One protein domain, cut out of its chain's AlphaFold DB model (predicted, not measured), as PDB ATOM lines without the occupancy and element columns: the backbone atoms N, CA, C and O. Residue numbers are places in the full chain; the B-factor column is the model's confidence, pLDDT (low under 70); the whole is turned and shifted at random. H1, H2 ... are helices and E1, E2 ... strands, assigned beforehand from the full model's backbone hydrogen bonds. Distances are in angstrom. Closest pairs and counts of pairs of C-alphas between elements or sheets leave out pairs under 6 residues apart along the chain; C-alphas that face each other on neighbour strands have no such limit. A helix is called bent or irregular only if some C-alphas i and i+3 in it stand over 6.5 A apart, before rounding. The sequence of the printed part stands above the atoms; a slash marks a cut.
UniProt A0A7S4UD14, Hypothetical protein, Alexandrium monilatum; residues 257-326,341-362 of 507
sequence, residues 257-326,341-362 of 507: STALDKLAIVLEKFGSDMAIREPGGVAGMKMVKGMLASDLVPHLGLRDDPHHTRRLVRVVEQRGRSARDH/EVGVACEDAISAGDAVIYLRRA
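AT A GLANCE: This is residues 257 to 326 and 341 to 362 of the 507 residues of the protein "Hypothetical protein" of Alexandrium monilatum (UniProt A0A7S4UD14). A strongly twisted four-stranded sheet has helices H1, H2 and H3 over one face, making two layers; the hairpin of E1 and E2 reaches to one end of the longest axis. The 92 printed residues include, in order, H1, E1, E2, H2, H3, E3 and E4, a mixed class of helices and strands. The sheet's order is E1, E2, E4, E3, all antiparallel. The whole is compact, with a radius of gyration of the C-alphas of 12.2 A and spans of 37 by 32 by 23 A.

HOW THE PARTS SIT: H1, residues 257 to 270, is only just irregular, with C-alphas 261 and 264 6.9 A apart. E1, residues 272 to 282, and E2, residues 285 to 292, form a hairpin; N 274 and O 288 are 2.8 A apart. E2 bends by 87 degrees at residue 289, and its residues 290 to 292 pair with E4, residues 356 to 361; N 291 and O 357 are 2.9 A apart. E3, residues 341 to 345, and E4 form another hairpin; N 343 and O 358 are 2.9 A apart. H1 is on the sheet at a height of 8.7 A; its closest C-alphas to E2 are Leu 267 and Gly 290, 5.8 A apart. H2, residues 293 to 299, and H3, residues 306 to 319, touch about perpendicular at 84 degrees, with residues 308 to 313 of H3 alone; the closest C-alphas are Ala 293 and Thr 309, 6.1 A. Every O i to N i+4 pair is within hydrogen-bond range in H3, 8 of 10 in H1 and 1 of 3 in H2, where 2 of 4 O i to N i+3 pairs are.

IN THESE COORDINATES: H1 begins at C-alpha 257 (-10.783, -55.032, 7.748) and is 19.8 A long, H3 19.6 A and E1 18.9 A. E4 ends at C-alpha 361 (-25.708, -41.519, 10.416).

THE WHOLE: Residues 327 to 340 are not printed, and C-alphas 326 and 341 are 10.7 A apart. Of the links printed whole, none is long. The pLDDT is under 70 at residues 279 to 283, 320 to 326 and 362.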
ATOM      1  N   SER A 257      -9.739 -55.289   8.754       71.56
ATOM      2  CA  SER A 257     -10.783 -55.032   7.748       71.56
ATOM      3  C   SER A 257     -12.047 -55.841   8.032       71.56
ATOM      4  O   SER A 257     -13.115 -55.268   8.210       71.56
ATOM      5  N   THR A 258     -11.909 -57.157   8.179       76.44
ATOM      6  CA  THR A 258     -13.016 -58.080   8.467       76.44
ATOM      7  C   THR A 258     -13.673 -57.779   9.819       76.44
ATOM      8  O   THR A 258     -14.868 -58.016   9.993       76.44
ATOM      9  N   ALA A 259     -12.917 -57.228  10.775       76.62
ATOM     10  CA  ALA A 259     -13.452 -56.689  12.021       76.62
ATOM     11  C   ALA A 259     -14.271 -55.399  11.796       76.62
ATOM     12  O   ALA A 259     -15.414 -55.324  12.244       76.62
ATOM     13  N   LEU A 260     -13.736 -54.412  11.060       76.31
ATOM     14  CA  LEU A 260     -14.454 -53.173  10.708       76.31
ATOM     15  C   LEU A 260     -15.781 -53.454   9.990       76.31
ATOM     16  O   LEU A 260     -16.808 -52.896  10.371       76.31
ATOM     17  N   ASP A 261     -15.780 -54.349   9.000       74.19
ATOM     18  CA  ASP A 261     -16.969 -54.656   8.195       74.19
ATOM     19  C   ASP A 261     -18.067 -55.370   9.032       74.19
ATOM     20  O   ASP A 261     -19.258 -55.295   8.717       74.19
ATOM     21  N   LYS A 262     -17.691 -56.016  10.151       79.12
ATOM     22  CA  LYS A 262     -18.616 -56.633  11.123       79.12
ATOM     23  C   LYS A 262     -19.105 -55.671  12.210       79.12
ATOM     24  O   LYS A 262     -20.227 -55.856  12.686       79.12
ATOM     25  N   LEU A 263     -18.319 -54.658  12.596       82.88
ATOM     26  CA  LEU A 263     -18.630 -53.729  13.700       82.88
ATOM     27  C   LEU A 263     -20.058 -53.194  13.643       82.88
ATOM     28  O   LEU A 263     -20.791 -53.291  14.622       82.88
ATOM     29  N   ALA A 264     -20.466 -52.644  12.500       79.06
ATOM     30  CA  ALA A 264     -21.764 -51.995  12.398       79.06
ATOM     31  C   ALA A 264     -22.934 -52.991  12.550       79.06
ATOM     32  O   ALA A 264     -23.965 -52.645  13.119       79.06
ATOM     33  N   ILE A 265     -22.752 -54.251  12.128       80.56
ATOM     34  CA  ILE A 265     -23.731 -55.337  12.317       80.56
ATOM     35  C   ILE A 265     -23.782 -55.769  13.791       80.56
ATOM     36  O   ILE A 265     -24.864 -56.024  14.324       80.56
ATOM     37  N   VAL A 266     -22.627 -55.838  14.464       83.12
ATOM     38  CA  VAL A 266     -22.536 -56.158  15.897       83.12
ATOM     39  C   VAL A 266     -23.208 -55.067  16.730       83.12
ATOM     40  O   VAL A 266     -24.097 -55.380  17.515       83.12
ATOM     41  N   LEU A 267     -22.877 -53.794  16.508       84.62
ATOM     42  CA  LEU A 267     -23.477 -52.665  17.226       84.62
ATOM     43  C   LEU A 267     -24.985 -52.532  16.953       84.62
ATOM     44  O   LEU A 267     -25.743 -52.170  17.851       84.62
ATOM     45  N   GLU A 268     -25.464 -52.870  15.751       81.50
ATOM     46  CA  GLU A 268     -26.905 -52.846  15.479       81.50
ATOM     47  C   GLU A 268     -27.660 -53.976  16.206       81.50
ATOM     48  O   GLU A 268     -28.795 -53.764  16.640       81.50
ATOM     49  N   LYS A 269     -27.042 -55.150  16.392       79.62
ATOM     50  CA  LYS A 269     -27.664 -56.298  17.079       79.62
ATOM     51  C   LYS A 269     -27.505 -56.274  18.601       79.62
ATOM     52  O   LYS A 269     -28.479 -56.538  19.297       79.62
ATOM     53  N   PHE A 270     -26.312 -55.953  19.094       80.88
ATOM     54  CA  PHE A 270     -25.901 -56.094  20.497       80.88
ATOM     55  C   PHE A 270     -25.609 -54.758  21.198       80.88
ATOM     56  O   PHE A 270     -25.478 -54.730  22.417       80.88
ATOM     57  N   GLY A 271     -25.533 -53.646  20.456       85.69
ATOM     58  CA  GLY A 271     -25.325 -52.327  21.049       85.69
ATOM     59  C   GLY A 271     -26.464 -51.901  21.974       85.69
ATOM     60  O   GLY A 271     -27.636 -52.178  21.705       85.69
ATOM     61  N   SER A 272     -26.109 -51.192  23.038       86.56
ATOM     62  CA  SER A 272     -27.040 -50.543  23.964       86.56
ATOM     63  C   SER A 272     -27.234 -49.073  23.589       86.56
ATOM     64  O   SER A 272     -26.398 -48.482  22.906       86.56
ATOM     65  N   ASP A 273     -28.327 -48.462  24.043       87.69
ATOM     66  CA  ASP A 273     -28.542 -47.023  23.882       87.69
ATOM     67  C   ASP A 273     -27.736 -46.263  24.951       87.69
ATOM     68  O   ASP A 273     -28.074 -46.267  26.134       87.69
ATOM     69  N   MET A 274     -26.640 -45.628  24.533       84.25
ATOM     70  CA  MET A 274     -25.675 -44.946  25.399       84.25
ATOM     71  C   MET A 274     -25.715 -43.431  25.179       84.25
ATOM     72  O   MET A 274     -25.867 -42.959  24.052       84.25
ATOM     73  N   ALA A 275     -25.539 -42.656  26.250       84.12
ATOM     74  CA  ALA A 275     -25.333 -41.216  26.154       84.12
ATOM     75  C   ALA A 275     -23.851 -40.926  25.877       84.12
ATOM     76  O   ALA A 275     -23.001 -41.230  26.712       84.12
ATOM     77  N   ILE A 276     -23.544 -40.312  24.733       84.25
ATOM     78  CA  ILE A 276     -22.215 -39.751  24.446       84.25
ATOM     79  C   ILE A 276     -22.261 -38.225  24.474       84.25
ATOM     80  O   ILE A 276     -23.308 -37.614  24.242       84.25
ATOM     81  N   ARG A 277     -21.102 -37.602  24.680       77.75
ATOM     82  CA  ARG A 277     -20.883 -36.194  24.340       77.75
ATOM     83  C   ARG A 277     -20.598 -36.093  22.840       77.75
ATOM     84  O   ARG A 277     -19.729 -36.793  22.326       77.75
ATOM     85  N   GLU A 278     -21.347 -35.256  22.126       71.50
ATOM     86  CA  GLU A 278     -21.052 -34.911  20.727       71.50
ATOM     87  C   GLU A 278     -21.575 -33.491  20.429       71.50
ATOM     88  O   GLU A 278     -22.725 -33.179  20.772       71.50
ATOM     89  N   PRO A 279     -20.782 -32.603  19.793       53.59
ATOM     90  CA  PRO A 279     -21.215 -31.244  19.473       53.59
ATOM     91  C   PRO A 279     -22.419 -31.259  18.515       53.59
ATOM     92  O   PRO A 279     -22.295 -31.585  17.337       53.59
ATOM     93  N   GLY A 280     -23.591 -30.902  19.047       57.72
ATOM     94  CA  GLY A 280     -24.891 -31.003  18.372       57.72
ATOM     95  C   GLY A 280     -25.954 -31.779  19.165       57.72
ATOM     96  O   GLY A 280     -27.122 -31.760  18.784       57.72
ATOM     97  N   GLY A 281     -25.577 -32.440  20.265       58.06
ATOM     98  CA  GLY A 281     -26.510 -33.064  21.208       58.06
ATOM     99  C   GLY A 281     -27.302 -32.068  22.072       58.06
ATOM    100  O   GLY A 281     -26.892 -30.920  22.272       58.06
ATOM    101  N   VAL A 282     -28.424 -32.516  22.644       51.88
ATOM    102  CA  VAL A 282     -29.207 -31.731  23.617       51.88
ATOM    103  C   VAL A 282     -28.385 -31.599  24.901       51.88
ATOM    104  O   VAL A 282     -27.926 -32.593  25.452       51.88
ATOM    105  N   ALA A 283     -28.145 -30.363  25.348       58.41
ATOM    106  CA  ALA A 283     -27.164 -30.051  26.399       58.41
ATOM    107  C   ALA A 283     -25.739 -30.606  26.125       58.41
ATOM    108  O   ALA A 283     -24.968 -30.829  27.053       58.41
ATOM    109  N   GLY A 284     -25.384 -30.832  24.851       70.06
ATOM    110  CA  GLY A 284     -24.117 -31.450  24.438       70.06
ATOM    111  C   GLY A 284     -24.096 -32.984  24.507       70.06
ATOM    112  O   GLY A 284     -23.117 -33.589  24.075       70.06
ATOM    113  N   MET A 285     -25.168 -33.616  24.999       74.00
ATOM    114  CA  MET A 285     -25.314 -35.070  25.076       74.00
ATOM    115  C   MET A 285     -26.235 -35.613  23.980       74.00
ATOM    116  O   MET A 285     -27.220 -34.985  23.579       74.00
ATOM    117  N   LYS A 286     -25.920 -36.808  23.487       79.88
ATOM    118  CA  LYS A 286     -26.632 -37.474  22.397       79.88
ATOM    119  C   LYS A 286     -26.768 -38.959  22.708       79.88
ATOM    120  O   LYS A 286     -25.774 -39.624  22.976       79.88
ATOM    121  N   MET A 287     -27.992 -39.477  22.624       83.19
ATOM    122  CA  MET A 287     -28.224 -40.919  22.662       83.19
ATOM    123  C   MET A 287     -27.794 -41.540  21.331       83.19
ATOM    124  O   MET A 287     -28.219 -41.092  20.262       83.19
ATOM    125  N   VAL A 288     -26.947 -42.562  21.399       84.62
ATOM    126  CA  VAL A 288     -26.440 -43.333  20.256       84.62
ATOM    127  C   VAL A 288     -26.456 -44.819  20.591       84.62
ATOM    128  O   VAL A 288     -26.303 -45.196  21.749       84.62
ATOM    129  N   LYS A 289     -26.589 -45.674  19.576       85.19
ATOM    130  CA  LYS A 289     -26.470 -47.119  19.773       85.19
ATOM    131  C   LYS A 289     -24.994 -47.521  19.732       85.19
ATOM    132  O   LYS A 289     -24.352 -47.339  18.696       85.19
ATOM    133  N   GLY A 290     -24.457 -48.030  20.837       88.69
ATOM    134  CA  GLY A 290     -23.025 -48.287  21.004       88.69
ATOM    135  C   GLY A 290     -22.690 -49.378  22.022       88.69
ATOM    136  O   GLY A 290     -23.575 -49.980  22.626       88.69
ATOM    137  N   MET A 291     -21.395 -49.649  22.171       91.50
ATOM    138  CA  MET A 291     -20.811 -50.563  23.164       91.50
ATOM    139  C   MET A 291     -19.474 -50.000  23.652       91.50
ATOM    140  O   MET A 291     -18.856 -49.190  22.957       91.50
ATOM    141  N   LEU A 292     -18.998 -50.456  24.812       91.38
ATOM    142  CA  LEU A 292     -17.612 -50.229  25.217       91.38
ATOM    143  C   LEU A 292     -16.667 -51.000  24.284       91.38
ATOM    144  O   LEU A 292     -17.001 -52.079  23.783       91.38
ATOM    145  N   ALA A 293     -15.480 -50.455  24.039       87.44
ATOM    146  CA  ALA A 293     -14.483 -51.087  23.185       87.44
ATOM    147  C   ALA A 293     -13.975 -52.423  23.758       87.44
ATOM    148  O   ALA A 293     -13.626 -53.303  22.971       87.44
ATOM    149  N   SER A 294     -13.969 -52.590  25.088       87.94
ATOM    150  CA  SER A 294     -13.734 -53.876  25.767       87.94
ATOM    151  C   SER A 294     -14.700 -54.949  25.269       87.94
ATOM    152  O   SER A 294     -14.291 -55.941  24.672       87.94
ATOM    153  N   ASP A 295     -15.994 -54.698  25.436       88.88
ATOM    154  CA  ASP A 295     -17.085 -55.650  25.219       88.88
ATOM    155  C   ASP A 295     -17.198 -56.035  23.733       88.88
ATOM    156  O   ASP A 295     -17.649 -57.120  23.365       88.88
ATOM    157  N   LEU A 296     -16.750 -55.131  22.860       87.56
ATOM    158  CA  LEU A 296     -16.797 -55.268  21.412       87.56
ATOM    159  C   LEU A 296     -15.674 -56.156  20.845       87.56
ATOM    160  O   LEU A 296     -15.865 -56.761  19.790       87.56
ATOM    161  N   VAL A 297     -14.529 -56.278  21.531       86.31
ATOM    162  CA  VAL A 297     -13.394 -57.125  21.105       86.31
ATOM    163  C   VAL A 297     -13.792 -58.615  21.021       86.31
ATOM    164  O   VAL A 297     -13.636 -59.188  19.934       86.31
ATOM    165  N   PRO A 298     -14.405 -59.235  22.054       84.50
ATOM    166  CA  PRO A 298     -14.917 -60.606  21.974       84.50
ATOM    167  C   PRO A 298     -15.938 -60.828  20.847       84.50
ATOM    168  O   PRO A 298     -15.856 -61.823  20.126       84.50
ATOM    169  N   HIS A 299     -16.871 -59.891  20.630       83.19
ATOM    170  CA  HIS A 299     -17.889 -60.015  19.574       83.19
ATOM    171  C   HIS A 299     -17.323 -59.969  18.144       83.19
ATOM    172  O   HIS A 299     -17.984 -60.426  17.207       83.19
ATOM    173  N   LEU A 300     -16.108 -59.450  17.959       81.19
ATOM    174  CA  LEU A 300     -15.404 -59.453  16.675       81.19
ATOM    175  C   LEU A 300     -14.589 -60.736  16.433       81.19
ATOM    176  O   LEU A 300     -14.055 -60.911  15.336       81.19
ATOM    177  N   GLY A 301     -14.503 -61.636  17.421       77.06
ATOM    178  CA  GLY A 301     -13.628 -62.812  17.386       77.06
ATOM    179  C   GLY A 301     -12.149 -62.479  17.616       77.06
ATOM    180  O   GLY A 301     -11.277 -63.277  17.277       77.06
ATOM    181  N   LEU A 302     -11.860 -61.296  18.161       80.69
ATOM    182  CA  LEU A 302     -10.517 -60.882  18.558       80.69
ATOM    183  C   LEU A 302     -10.207 -61.434  19.958       80.69
ATOM    184  O   LEU A 302     -11.106 -61.578  20.786       80.69
ATOM    185  N   ARG A 303      -8.933 -61.733  20.240       78.94
ATOM    186  CA  ARG A 303      -8.512 -62.120  21.599       78.94
ATOM    187  C   ARG A 303      -8.653 -60.925  22.533       78.94
ATOM    188  O   ARG A 303      -8.213 -59.835  22.166       78.94
ATOM    189  N   ASP A 304      -9.196 -61.150  23.724       75.00
ATOM    190  CA  ASP A 304      -9.283 -60.114  24.748       75.00
ATOM    191  C   ASP A 304      -7.879 -59.773  25.273       75.00
ATOM    192  O   ASP A 304      -7.210 -60.575  25.921       75.00
ATOM    193  N   ASP A 305      -7.391 -58.608  24.858       82.75
ATOM    194  CA  ASP A 305      -6.058 -58.080  25.123       82.75
ATOM    195  C   ASP A 305      -6.153 -56.548  25.000       82.75
ATOM    196  O   ASP A 305      -6.587 -56.055  23.949       82.75
ATOM    197  N   PRO A 306      -5.715 -55.761  26.003       83.00
ATOM    198  CA  PRO A 306      -5.716 -54.301  25.921       83.00
ATOM    199  C   PRO A 306      -4.957 -53.746  24.701       83.00
ATOM    200  O   PRO A 306      -5.239 -52.624  24.271       83.00
ATOM    201  N   HIS A 307      -4.015 -54.487  24.106       83.88
ATOM    202  CA  HIS A 307      -3.390 -54.127  22.831       83.88
ATOM    203  C   HIS A 307      -4.369 -54.214  21.651       83.88
ATOM    204  O   HIS A 307      -4.374 -53.302  20.816       83.88
ATOM    205  N   HIS A 308      -5.236 -55.230  21.594       86.00
ATOM    206  CA  HIS A 308      -6.294 -55.321  20.584       86.00
ATOM    207  C   HIS A 308      -7.353 -54.237  20.776       86.00
ATOM    208  O   HIS A 308      -7.722 -53.594  19.796       86.00
ATOM    209  N   THR A 309      -7.765 -53.938  22.009       87.62
ATOM    210  CA  THR A 309      -8.727 -52.857  22.298       87.62
ATOM    211  C   THR A 309      -8.181 -51.490  21.868       87.62
ATOM    212  O   THR A 309      -8.831 -50.744  21.132       87.62
ATOM    213  N   ARG A 310      -6.918 -51.190  22.215       86.06
ATOM    214  CA  ARG A 310      -6.201 -49.975  21.769       86.06
ATOM    215  C   ARG A 310      -6.022 -49.910  20.251       86.06
ATOM    216  O   ARG A 310      -5.999 -48.814  19.686       86.06
ATOM    217  N   ARG A 311      -5.860 -51.055  19.580       86.25
ATOM    218  CA  ARG A 311      -5.755 -51.133  18.115       86.25
ATOM    219  C   ARG A 311      -7.117 -50.925  17.453       86.25
ATOM    220  O   ARG A 311      -7.173 -50.147  16.505       86.25
ATOM    221  N   LEU A 312      -8.184 -51.522  17.986       85.75
ATOM    222  CA  LEU A 312      -9.564 -51.369  17.519       85.75
ATOM    223  C   LEU A 312      -9.991 -49.899  17.540       85.75
ATOM    224  O   LEU A 312     -10.356 -49.372  16.492       85.75
ATOM    225  N   VAL A 313      -9.852 -49.217  18.685       88.19
ATOM    226  CA  VAL A 313     -10.169 -47.782  18.828       88.19
ATOM    227  C   VAL A 313      -9.464 -46.953  17.750       88.19
ATOM    228  O   VAL A 313     -10.129 -46.274  16.971       88.19
ATOM    229  N   ARG A 314      -8.138 -47.093  17.609       85.50
ATOM    230  CA  ARG A 314      -7.357 -46.364  16.591       85.50
ATOM    231  C   ARG A 314      -7.770 -46.697  15.156       85.50
ATOM    232  O   ARG A 314      -7.732 -45.828  14.288       85.50
ATOM    233  N   VAL A 315      -8.141 -47.946  14.881       85.19
ATOM    234  CA  VAL A 315      -8.596 -48.383  13.554       85.19
ATOM    235  C   VAL A 315      -9.973 -47.794  13.227       85.19
ATOM    236  O   VAL A 315     -10.174 -47.347  12.097       85.19
ATOM    237  N   VAL A 316     -10.890 -47.694  14.196       85.81
ATOM    238  CA  VAL A 316     -12.192 -47.025  14.012       85.81
ATOM    239  C   VAL A 316     -12.031 -45.505  13.900       85.81
ATOM    240  O   VAL A 316     -12.619 -44.907  13.003       85.81
ATOM    241  N   GLU A 317     -11.174 -44.868  14.702       84.00
ATOM    242  CA  GLU A 317     -10.848 -43.437  14.559       84.00
ATOM    243  C   GLU A 317     -10.312 -43.096  13.154       84.00
ATOM    244  O   GLU A 317     -10.673 -42.064  12.583       84.00
ATOM    245  N   GLN A 318      -9.473 -43.972  12.585       80.25
ATOM    246  CA  GLN A 318      -8.844 -43.778  11.275       80.25
ATOM    247  C   GLN A 318      -9.719 -44.194  10.083       80.25
ATOM    248  O   GLN A 318      -9.554 -43.629   9.002       80.25
ATOM    249  N   ARG A 319     -10.602 -45.194  10.234       72.69
ATOM    250  CA  ARG A 319     -11.326 -45.826   9.107       72.69
ATOM    251  C   ARG A 319     -12.843 -45.941   9.280       72.69
ATOM    252  O   ARG A 319     -13.524 -46.156   8.287       72.69
ATOM    253  N   GLY A 320     -13.402 -45.730  10.472       64.88
ATOM    254  CA  GLY A 320     -14.854 -45.791  10.733       64.88
ATOM    255  C   GLY A 320     -15.684 -44.710  10.022       64.88
ATOM    256  O   GLY A 320     -16.900 -44.844   9.900       64.88
ATOM    257  N   ARG A 321     -15.014 -43.669   9.496       59.81
ATOM    258  CA  ARG A 321     -15.590 -42.648   8.597       59.81
ATOM    259  C   ARG A 321     -15.638 -43.071   7.126       59.81
ATOM    260  O   ARG A 321     -16.301 -42.419   6.326       59.81
ATOM    261  N   SER A 322     -14.883 -44.095   6.734       52.81
ATOM    262  CA  SER A 322     -14.875 -44.590   5.361       52.81
ATOM    263  C   SER A 322     -16.104 -45.465   5.158       52.81
ATOM    264  O   SER A 322     -16.058 -46.660   5.439       52.81
ATOM    265  N   ALA A 323     -17.194 -44.854   4.688       50.72
ATOM    266  CA  ALA A 323     -18.416 -45.563   4.335       50.72
ATOM    267  C   ALA A 323     -18.095 -46.775   3.444       50.72
ATOM    268  O   ALA A 323     -17.487 -46.642   2.380       50.72
ATOM    269  N   ARG A 324     -18.475 -47.959   3.925       48.25
ATOM    270  CA  ARG A 324     -18.375 -49.240   3.231       48.25
ATOM    271  C   ARG A 324     -19.717 -49.930   3.362       48.25
ATOM    272  O   ARG A 324     -20.254 -50.028   4.464       48.25
ATOM    273  N   ASP A 325     -20.273 -50.343   2.234       43.09
ATOM    274  CA  ASP A 325     -21.632 -50.859   2.188       43.09
ATOM    275  C   ASP A 325     -21.756 -52.199   2.917       43.09
ATOM    276  O   ASP A 325     -20.931 -53.101   2.758       43.09
ATOM    277  N   HIS A 326     -22.816 -52.339   3.715       42.09
ATOM    278  CA  HIS A 326     -23.130 -53.593   4.390       42.09
ATOM    279  C   HIS A 326     -23.360 -54.714   3.354       42.09
ATOM    280  O   HIS A 326     -24.266 -54.586   2.522       42.09
ATOM    281  N   GLU A 341     -22.183 -44.901   9.618       78.94
ATOM    282  CA  GLU A 341     -20.765 -44.844   9.992       78.94
ATOM    283  C   GLU A 341     -20.565 -45.350  11.429       78.94
ATOM    284  O   GLU A 341     -21.504 -45.366  12.232       78.94
ATOM    285  N   VAL A 342     -19.318 -45.684  11.780       83.88
ATOM    286  CA  VAL A 342     -18.930 -46.023  13.157       83.88
ATOM    287  C   VAL A 342     -18.039 -44.917  13.729       83.88
ATOM    288  O   VAL A 342     -17.005 -44.573  13.155       83.88
ATOM    289  N   GLY A 343     -18.452 -44.345  14.858       83.75
ATOM    290  CA  GLY A 343     -17.687 -43.369  15.634       83.75
ATOM    291  C   GLY A 343     -17.085 -43.976  16.903       83.75
ATOM    292  O   GLY A 343     -17.473 -45.062  17.330       83.75
ATOM    293  N   VAL A 344     -16.160 -43.240  17.523       89.25
ATOM    294  CA  VAL A 344     -15.668 -43.503  18.885       89.25
ATOM    295  C   VAL A 344     -15.815 -42.229  19.714       89.25
ATOM    296  O   VAL A 344     -15.595 -41.132  19.193       89.25
ATOM    297  N   ALA A 345     -16.214 -42.365  20.977       86.88
ATOM    298  CA  ALA A 345     -16.242 -41.302  21.972       86.88
ATOM    299  C   ALA A 345     -15.328 -41.690  23.143       86.88
ATOM    300  O   ALA A 345     -15.547 -42.700  23.810       86.88
ATOM    301  N   CYS A 346     -14.302 -40.869  23.376       83.88
ATOM    302  CA  CYS A 346     -13.265 -41.099  24.388       83.88
ATOM    303  C   CYS A 346     -13.284 -40.041  25.512       83.88
ATOM    304  O   CYS A 346     -12.384 -40.033  26.341       83.88
ATOM    305  N   GLU A 347     -14.257 -39.118  25.523       73.69
ATOM    306  CA  GLU A 347     -14.242 -37.935  26.408       73.69
ATOM    307  C   GLU A 347     -14.417 -38.269  27.899       73.69
ATOM    308  O   GLU A 347     -13.814 -37.608  28.740       73.69
ATOM    309  N   ASP A 348     -15.199 -39.303  28.220       75.25
ATOM    310  CA  ASP A 348     -15.431 -39.791  29.590       75.25
ATOM    311  C   ASP A 348     -14.672 -41.110  29.889       75.25
ATOM    312  O   ASP A 348     -14.936 -41.765  30.897       75.25
ATOM    313  N   ALA A 349     -13.745 -41.530  29.015       79.81
ATOM    314  CA  ALA A 349     -13.061 -42.825  29.097       79.81
ATOM    315  C   ALA A 349     -11.737 -42.750  29.886       79.81
ATOM    316  O   ALA A 349     -10.886 -41.906  29.603       79.81
ATOM    317  N   ILE A 350     -11.528 -43.660  30.847       77.75
ATOM    318  CA  ILE A 350     -10.311 -43.720  31.683       77.75
ATOM    319  C   ILE A 350      -9.248 -44.615  31.019       77.75
ATOM    320  O   ILE A 350      -8.045 -44.352  31.084       77.75
ATOM    321  N   SER A 351      -9.700 -45.661  30.333       87.62
ATOM    322  CA  SER A 351      -8.928 -46.627  29.560       87.62
ATOM    323  C   SER A 351      -9.438 -46.708  28.117       87.62
ATOM    324  O   SER A 351     -10.545 -46.292  27.788       87.62
ATOM    325  N   ALA A 352      -8.645 -47.323  27.238       82.56
ATOM    326  CA  ALA A 352      -9.058 -47.605  25.863       82.56
ATOM    327  C   ALA A 352     -10.172 -48.668  25.756       82.56
ATOM    328  O   ALA A 352     -10.712 -48.839  24.671       82.56
ATOM    329  N   GLY A 353     -10.489 -49.385  26.845       82.12
ATOM    330  CA  GLY A 353     -11.672 -50.251  26.936       82.12
ATOM    331  C   GLY A 353     -12.965 -49.459  27.123       82.12
ATOM    332  O   GLY A 353     -13.947 -49.732  26.443       82.12
ATOM    333  N   ASP A 354     -12.923 -48.414  27.950       86.62
ATOM    334  CA  ASP A 354     -14.083 -47.587  28.311       86.62
ATOM    335  C   ASP A 354     -14.526 -46.636  27.179       86.62
ATOM    336  O   ASP A 354     -15.533 -45.937  27.294       86.62
ATOM    337  N   ALA A 355     -13.767 -46.580  26.080       88.00
ATOM    338  CA  ALA A 355     -14.110 -45.804  24.898       88.00
ATOM    339  C   ALA A 355     -15.382 -46.364  24.240       88.00
ATOM    340  O   ALA A 355     -15.425 -47.527  23.834       88.00
ATOM    341  N   VAL A 356     -16.413 -45.529  24.096       90.00
ATOM    342  CA  VAL A 356     -17.698 -45.940  23.512       90.00
ATOM    343  C   VAL A 356     -17.584 -45.942  21.993       90.00
ATOM    344  O   VAL A 356     -17.386 -44.892  21.380       90.00
ATOM    345  N   ILE A 357     -17.750 -47.104  21.367       90.62
ATOM    346  CA  ILE A 357     -17.812 -47.262  19.911       90.62
ATOM    347  C   ILE A 357     -19.291 -47.339  19.508       90.62
ATOM    348  O   ILE A 357     -20.041 -48.162  20.033       90.62
ATOM    349  N   TYR A 358     -19.736 -46.461  18.603       89.81
ATOM    350  CA  TYR A 358     -21.163 -46.227  18.346       89.81
ATOM    351  C   TYR A 358     -21.520 -46.053  16.868       89.81
ATOM    352  O   TYR A 358     -20.718 -45.594  16.054       89.81
ATOM    353  N   LEU A 359     -22.769 -46.376  16.530       87.56
ATOM    354  CA  LEU A 359     -23.364 -46.111  15.223       87.56
ATOM    355  C   LEU A 359     -23.772 -44.643  15.094       87.56
ATOM    356  O   LEU A 359     -24.478 -44.101  15.950       87.56
ATOM    357  N   ARG A 360     -23.424 -44.019  13.968       81.56
ATOM    358  CA  ARG A 360     -23.934 -42.699  13.577       81.56
ATOM    359  C   ARG A 360     -24.422 -42.702  12.134       81.56
ATOM    360  O   ARG A 360     -23.957 -43.480  11.311       81.56
ATOM    361  N   ARG A 361     -25.340 -41.793  11.811       70.00
ATOM    362  CA  ARG A 361     -25.708 -41.519  10.416       70.00
ATOM    363  C   ARG A 361     -24.638 -40.641   9.776       70.00
ATOM    364  O   ARG A 361     -24.181 -39.686  10.405       70.00
ATOM    365  N   ALA A 362     -24.283 -40.945   8.535       59.22
ATOM    366  CA  ALA A 362     -23.457 -40.095   7.697       59.22
ATOM    367  C   ALA A 362     -24.227 -38.802   7.384       59.22
ATOM    368  O   ALA A 362     -25.166 -38.790   6.585       59.22
TER     369      ALA A 362